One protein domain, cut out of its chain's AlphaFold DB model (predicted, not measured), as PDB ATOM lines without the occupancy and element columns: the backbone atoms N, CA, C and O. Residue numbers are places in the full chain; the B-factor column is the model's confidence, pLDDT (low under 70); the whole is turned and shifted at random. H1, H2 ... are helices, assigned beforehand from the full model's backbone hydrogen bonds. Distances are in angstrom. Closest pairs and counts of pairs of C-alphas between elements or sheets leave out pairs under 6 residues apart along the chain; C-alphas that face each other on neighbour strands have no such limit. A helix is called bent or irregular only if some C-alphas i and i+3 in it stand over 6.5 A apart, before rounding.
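What this domain is: This is residues 129 to 179 of the 494 residues of the protein "Transferrin isoform x4" of Lasius niger (UniProt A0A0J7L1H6). Three short helices are strung along a loose, open loop of chain, and no two of them touch. H1 leads to H2 beyond its far end, and the long unnamed stretch of residues 157 to 171 then turns back past H1 to H3, which sticks out at the far end from H2. The printed part has 51 residues with three named helices, in the order H1, H2, H3, and no named strand; its class is all helix. The whole is loose, with a radius of gyration of the C-alphas of 12.3 A, and spans 34 by 25 by 15 A.

How they stand to each other: H1, residues 129 to 139, is apart from H2, residues 147 to 156, although a short link of 7 residues joins them. H2 is apart from H3, residues 172 to 177, and a long link of 15 residues joins these two. H1 and H3 are apart. Residues 154 to 160, of which 154 to 156 belong to H2, stand free, and so do residues 171 to 179, of which 172 to 177 belong to H3. In H2 and H3 every O i to N i+4 pair is within hydrogen-bond range; in H1 6 of 7 are.

Where its parts are: H1 begins at C-alpha 129 at (-40.673, 2.275, -52.311) and measures 17.4 A from first to last C-alpha. It is irregular: C-alphas 129 and 132 are 7.5 A apart. H2 begins at C-alpha 147 at (-22.347, 2.787, -31.055) and measures 14.5 A. H3 ends at C-alpha 177 at (-34.356, -19.411, -56.132).

The domain as a whole: The two C-alphas farthest apart, those of Cys 147 and Ser 177, are 35.6 A apart. The printed part has no cut. Its mean pLDDT is 81.9, and residues 143, 145 and 158 to 163 are under 70.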
ATOM      1  N   GLN A 129     -40.822   0.826 -52.498       94.25
ATOM      2  CA  GLN A 129     -40.673   2.275 -52.311       94.25
ATOM      3  C   GLN A 129     -39.619   2.686 -51.265       94.25
ATOM      4  O   GLN A 129     -39.107   3.801 -51.313       94.25
ATOM      5  N   SER A 130     -39.292   1.806 -50.317       94.81
ATOM      6  CA  SER A 130     -38.341   2.069 -49.225       94.81
ATOM      7  C   SER A 130     -37.056   1.247 -49.342       94.81
ATOM      8  O   SER A 130     -36.086   1.532 -48.638       94.81
ATOM      9  N   ALA A 131     -37.025   0.249 -50.229       92.12
ATOM     10  CA  ALA A 131     -35.948  -0.732 -50.318       92.12
ATOM     11  C   ALA A 131     -34.575  -0.098 -50.595       92.12
ATOM     12  O   ALA A 131     -33.608  -0.434 -49.920       92.12
ATOM     13  N   VAL A 132     -34.493   0.881 -51.508       91.19
ATOM     14  CA  VAL A 132     -33.232   1.583 -51.833       91.19
ATOM     15  C   VAL A 132     -32.683   2.344 -50.626       91.19
ATOM     16  O   VAL A 132     -31.496   2.261 -50.316       91.19
ATOM     17  N   MET A 133     -33.547   3.070 -49.910       92.00
ATOM     18  CA  MET A 133     -33.143   3.828 -48.724       92.00
ATOM     19  C   MET A 133     -32.653   2.897 -47.609       92.00
ATOM     20  O   MET A 133     -31.618   3.166 -46.999       92.00
ATOM     21  N   ILE A 134     -33.374   1.800 -47.363       90.69
ATOM     22  CA  ILE A 134     -33.012   0.808 -46.346       90.69
ATOM     23  C   ILE A 134     -31.698   0.115 -46.715       90.69
ATOM     24  O   ILE A 134     -30.831  -0.010 -45.857       90.69
ATOM     25  N   ALA A 135     -31.500  -0.266 -47.975       89.69
ATOM     26  CA  ALA A 135     -30.255  -0.883 -48.422       89.69
ATOM     27  C   ALA A 135     -29.053   0.053 -48.257       89.69
ATOM     28  O   ALA A 135     -28.050  -0.345 -47.673       89.69
ATOM     29  N   ASN A 136     -29.175   1.326 -48.646       89.25
ATOM     30  CA  ASN A 136     -28.126   2.325 -48.412       89.25
ATOM     31  C   ASN A 136     -27.810   2.489 -46.918       89.25
ATOM     32  O   ASN A 136     -26.644   2.594 -46.527       89.25
ATOM     33  N   LEU A 137     -28.844   2.484 -46.071       87.81
ATOM     34  CA  LEU A 137     -28.683   2.538 -44.625       87.81
ATOM     35  C   LEU A 137     -27.923   1.305 -44.109       87.81
ATOM     36  O   LEU A 137     -26.932   1.495 -43.404       87.81
ATOM     37  N   MET A 138     -28.325   0.087 -44.490       86.12
ATOM     38  CA  MET A 138     -27.671  -1.171 -44.094       86.12
ATOM     39  C   MET A 138     -26.221  -1.248 -44.591       86.12
ATOM     40  O   MET A 138     -25.324  -1.568 -43.810       86.12
ATOM     41  N   ASN A 139     -25.960  -0.845 -45.838       85.44
ATOM     42  CA  ASN A 139     -24.614  -0.782 -46.414       85.44
ATOM     43  C   ASN A 139     -23.715   0.202 -45.640       85.44
ATOM     44  O   ASN A 139     -22.533  -0.066 -45.434       85.44
ATOM     45  N   SER A 140     -24.276   1.300 -45.112       83.88
ATOM     46  CA  SER A 140     -23.541   2.253 -44.260       83.88
ATOM     47  C   SER A 140     -23.198   1.724 -42.857       83.88
ATOM     48  O   SER A 140     -22.511   2.416 -42.094       83.88
ATOM     49  N   MET A 141     -23.743   0.567 -42.463       78.25
ATOM     50  CA  MET A 141     -23.461  -0.067 -41.169       78.25
ATOM     51  C   MET A 141     -22.318  -1.081 -41.248       78.25
ATOM     52  O   MET A 141     -21.784  -1.462 -40.207       78.25
ATOM     53  N   VAL A 142     -21.910  -1.495 -42.451       73.00
ATOM     54  CA  VAL A 142     -20.790  -2.423 -42.644       73.00
ATOM     55  C   VAL A 142     -19.510  -1.775 -42.099       73.00
ATOM     56  O   VAL A 142     -19.146  -0.672 -42.499       73.00
ATOM     57  N   ASN A 143     -18.836  -2.444 -41.157       69.31
ATOM     58  CA  ASN A 143     -17.596  -1.986 -40.506       69.31
ATOM     59  C   ASN A 143     -17.690  -0.639 -39.754       69.31
ATOM     60  O   ASN A 143     -16.689   0.065 -39.598       69.31
ATOM     61  N   THR A 144     -18.874  -0.251 -39.273       70.56
ATOM     62  CA  THR A 144     -19.032   1.000 -38.517       70.56
ATOM     63  C   THR A 144     -18.578   0.881 -37.056       70.56
ATOM     64  O   THR A 144     -18.843  -0.107 -36.379       70.56
ATOM     65  N   THR A 145     -17.954   1.938 -36.533       68.25
ATOM     66  CA  THR A 145     -17.620   2.098 -35.104       68.25
ATOM     67  C   THR A 145     -18.693   2.859 -34.321       68.25
ATOM     68  O   THR A 145     -18.543   3.106 -33.124       68.25
ATOM     69  N   HIS A 146     -19.779   3.283 -34.980       74.50
ATOM     70  CA  HIS A 146     -20.840   4.049 -34.331       74.50
ATOM     71  C   HIS A 146     -21.668   3.161 -33.405       74.50
ATOM     72  O   HIS A 146     -22.285   2.192 -33.848       74.50
ATOM     73  N   CYS A 147     -21.733   3.561 -32.132       78.88
ATOM     74  CA  CYS A 147     -22.347   2.787 -31.055       78.88
ATOM     75  C   CYS A 147     -23.774   2.321 -31.396       78.88
ATOM     76  O   CYS A 147     -24.048   1.128 -31.354       78.88
ATOM     77  N   TRP A 148     -24.659   3.223 -31.844       85.56
ATOM     78  CA  TRP A 148     -26.050   2.852 -32.133       85.56
ATOM     79  C   TRP A 148     -26.204   1.915 -33.341       85.56
ATOM     80  O   TRP A 148     -27.089   1.066 -33.329       85.56
ATOM     81  N   LYS A 149     -25.355   2.045 -34.373       83.75
ATOM     82  CA  LYS A 149     -25.415   1.181 -35.563       83.75
ATOM     83  C   LYS A 149     -24.985  -0.240 -35.216       83.75
ATOM     84  O   LYS A 149     -25.637  -1.191 -35.626       83.75
ATOM     85  N   ASN A 150     -23.931  -0.373 -34.412       78.38
ATOM     86  CA  ASN A 150     -23.500  -1.670 -33.904       78.38
ATOM     87  C   ASN A 150     -24.571  -2.297 -32.994       78.38
ATOM     88  O   ASN A 150     -24.889  -3.471 -33.151       78.38
ATOM     89  N   SER A 151     -25.198  -1.507 -32.113       82.44
ATOM     90  CA  SER A 151     -26.326  -1.982 -31.301       82.44
ATOM     91  C   SER A 151     -27.507  -2.444 -32.157       82.44
ATOM     92  O   SER A 151     -28.106  -3.466 -31.852       82.44
ATOM     93  N   LEU A 152     -27.839  -1.730 -33.239       83.94
ATOM     94  CA  LEU A 152     -28.907  -2.137 -34.155       83.94
ATOM     95  C   LEU A 152     -28.577  -3.460 -34.857       83.94
ATOM     96  O   LEU A 152     -29.424  -4.344 -34.893       83.94
ATOM     97  N   LEU A 153     -27.349  -3.627 -35.357       78.69
ATOM     98  CA  LEU A 153     -26.918  -4.890 -35.966       78.69
ATOM     99  C   LEU A 153     -27.001  -6.057 -34.970       78.69
ATOM    100  O   LEU A 153     -27.531  -7.108 -35.318       78.69
ATOM    101  N   GLN A 154     -26.563  -5.851 -33.724       77.06
ATOM    102  CA  GLN A 154     -26.652  -6.854 -32.654       77.06
ATOM    103  C   GLN A 154     -28.095  -7.169 -32.224       77.06
ATOM    104  O   GLN A 154     -28.358  -8.269 -31.742       77.06
ATOM    105  N   LEU A 155     -29.025  -6.219 -32.382       79.31
ATOM    106  CA  LEU A 155     -30.458  -6.444 -32.157       79.31
ATOM    107  C   LEU A 155     -31.107  -7.239 -33.295       79.31
ATOM    108  O   LEU A 155     -32.069  -7.959 -33.048       79.31
ATOM    109  N   MET A 156     -30.620  -7.085 -34.529       76.75
ATOM    110  CA  MET A 156     -31.178  -7.761 -35.702       76.75
ATOM    111  C   MET A 156     -30.681  -9.200 -35.850       76.75
ATOM    112  O   MET A 156     -31.467 -10.077 -36.188       76.75
ATOM    113  N   GLU A 157     -29.396  -9.445 -35.605       72.75
ATOM    114  CA  GLU A 157     -28.788 -10.773 -35.681       72.75
ATOM    115  C   GLU A 157     -27.738 -10.879 -34.576       72.75
ATOM    116  O   GLU A 157     -26.813 -10.073 -34.494       72.75
ATOM    117  N   ASN A 158     -27.891 -11.864 -33.695       67.19
ATOM    118  CA  ASN A 158     -27.048 -12.004 -32.511       67.19
ATOM    119  C   ASN A 158     -26.028 -13.145 -32.629       67.19
ATOM    120  O   ASN A 158     -25.247 -13.347 -31.698       67.19
ATOM    121  N   TYR A 159     -26.041 -13.891 -33.738       65.69
ATOM    122  CA  TYR A 159     -25.159 -15.034 -33.949       65.69
ATOM    123  C   TYR A 159     -24.141 -14.786 -35.072       65.69
ATOM    124  O   TYR A 159     -22.942 -14.951 -34.849       65.69
ATOM    125  N   TYR A 160     -24.578 -14.307 -36.243       64.38
ATOM    126  CA  TYR A 160     -23.690 -13.932 -37.358       64.38
ATOM    127  C   TYR A 160     -23.867 -12.456 -37.757       64.38
ATOM    128  O   TYR A 160     -24.512 -12.143 -38.751       64.38
ATOM    129  N   VAL A 161     -23.246 -11.528 -37.020       64.12
ATOM    130  CA  VAL A 161     -23.344 -10.063 -37.268       64.12
ATOM    131  C   VAL A 161     -22.575  -9.602 -38.528       64.12
ATOM    132  O   VAL A 161     -22.342  -8.414 -38.747       64.12
ATOM    133  N   THR A 162     -22.124 -10.525 -39.377       67.06
ATOM    134  CA  THR A 162     -21.419 -10.201 -40.620       67.06
ATOM    135  C   THR A 162     -22.414  -9.717 -41.669       67.06
ATOM    136  O   THR A 162     -23.086 -10.517 -42.315       67.06
ATOM    137  N   SER A 163     -22.499  -8.398 -41.838       67.56
ATOM    138  CA  SER A 163     -23.290  -7.765 -42.896       67.56
ATOM    139  C   SER A 163     -22.511  -7.737 -44.212       67.56
ATOM    140  O   SER A 163     -21.354  -7.310 -44.248       67.56
ATOM    141  N   THR A 164     -23.143  -8.179 -45.298       74.56
ATOM    142  CA  THR A 164     -22.608  -8.099 -46.664       74.56
ATOM    143  C   THR A 164     -23.270  -6.957 -47.421       74.56
ATOM    144  O   THR A 164     -24.485  -6.785 -47.333       74.56
ATOM    145  N   ASN A 165     -22.485  -6.206 -48.196       75.38
ATOM    146  CA  ASN A 165     -23.022  -5.154 -49.057       75.38
ATOM    147  C   ASN A 165     -23.939  -5.765 -50.133       75.38
ATOM    148  O   ASN A 165     -23.613  -6.802 -50.713       75.38
ATOM    149  N   VAL A 166     -25.083  -5.128 -50.367       75.62
ATOM    150  CA  VAL A 166     -26.028  -5.505 -51.420       75.62
ATOM    151  C   VAL A 166     -25.959  -4.458 -52.527       75.62
ATOM    152  O   VAL A 166     -26.502  -3.362 -52.383       75.62
ATOM    153  N   ASP A 167     -25.297  -4.809 -53.633       72.81
ATOM    154  CA  ASP A 167     -25.139  -3.927 -54.800       72.81
ATOM    155  C   ASP A 167     -26.398  -3.887 -55.684       72.81
ATOM    156  O   ASP A 167     -26.666  -2.893 -56.358       72.81
ATOM    157  N   ALA A 168     -27.195  -4.961 -55.671       84.31
ATOM    158  CA  ALA A 168     -28.424  -5.090 -56.447       84.31
ATOM    159  C   ALA A 168     -29.569  -5.604 -55.571       84.31
ATOM    160  O   ALA A 168     -29.437  -6.617 -54.886       84.31
ATOM    161  N   LEU A 169     -30.702  -4.903 -55.612       89.94
ATOM    162  CA  LEU A 169     -31.923  -5.334 -54.941       89.94
ATOM    163  C   LEU A 169     -32.614  -6.417 -55.762       89.94
ATOM    164  O   LEU A 169     -32.749  -6.298 -56.977       89.94
ATOM    165  N   GLU A 170     -33.106  -7.434 -55.073       91.69
ATOM    166  CA  GLU A 170     -33.826  -8.555 -55.662       91.69
ATOM    167  C   GLU A 170     -35.143  -8.787 -54.917       91.69
ATOM    168  O   GLU A 170     -35.309  -8.389 -53.759       91.69
ATOM    169  N   VAL A 171     -36.107  -9.412 -55.591       93.56
ATOM    170  CA  VAL A 171     -37.368  -9.810 -54.957       93.56
ATOM    171  C   VAL A 171     -37.180 -11.109 -54.160       93.56
ATOM    172  O   VAL A 171     -36.321 -11.921 -54.511       93.56
ATOM    173  N   PRO A 172     -37.991 -11.368 -53.114       92.19
ATOM    174  CA  PRO A 172     -37.820 -12.556 -52.275       92.19
ATOM    175  C   PRO A 172     -37.842 -13.887 -53.039       92.19
ATOM    176  O   PRO A 172     -37.101 -14.800 -52.688       92.19
ATOM    177  N   SER A 173     -38.651 -14.009 -54.097       91.12
ATOM    178  CA  SER A 173     -38.692 -15.221 -54.927       91.12
ATOM    179  C   SER A 173     -37.355 -15.501 -55.611       91.12
ATOM    180  O   SER A 173     -36.882 -16.638 -55.593       91.12
ATOM    181  N   ASP A 174     -36.728 -14.462 -56.160       92.62
ATOM    182  CA  ASP A 174     -35.467 -14.569 -56.891       92.62
ATOM    183  C   ASP A 174     -34.338 -14.878 -55.910       92.62
ATOM    184  O   ASP A 174     -33.580 -15.823 -56.132       92.62
ATOM    185  N   TYR A 175     -34.326 -14.197 -54.755       92.44
ATOM    186  CA  TYR A 175     -33.408 -14.477 -53.652       92.44
ATOM    187  C   TYR A 175     -33.429 -15.961 -53.266       92.44
ATOM    188  O   TYR A 175     -32.376 -16.600 -53.214       92.44
ATOM    189  N   LEU A 176     -34.623 -16.513 -53.022       91.56
ATOM    190  CA  LEU A 176     -34.810 -17.905 -52.606       91.56
ATOM    191  C   LEU A 176     -34.459 -18.905 -53.715       91.56
ATOM    192  O   LEU A 176     -33.974 -19.994 -53.411       91.56
ATOM    193  N   SER A 177     -34.656 -18.542 -54.985       90.25
ATOM    194  CA  SER A 177     -34.356 -19.411 -56.132       90.25
ATOM    195  C   SER A 177     -32.859 -19.704 -56.304       90.25
ATOM    196  O   SER A 177     -32.496 -20.734 -56.869       90.25
ATOM    197  N   ARG A 178     -31.980 -18.847 -55.762       90.88
ATOM    198  CA  ARG A 178     -30.519 -19.041 -55.794       90.88
ATOM    199  C   ARG A 178     -30.040 -20.202 -54.934       90.88
ATOM    200  O   ARG A 178     -28.920 -20.666 -55.123       90.88
ATOM    201  N   PHE A 179     -30.850 -20.640 -53.973       91.56
ATOM    202  CA  PHE A 179     -30.471 -21.666 -53.013       91.56
ATOM    203  C   PHE A 179     -30.967 -23.034 -53.491       91.56
ATOM    204  O   PHE A 179     -32.178 -23.281 -53.486       91.56
TER     205      PHE A 179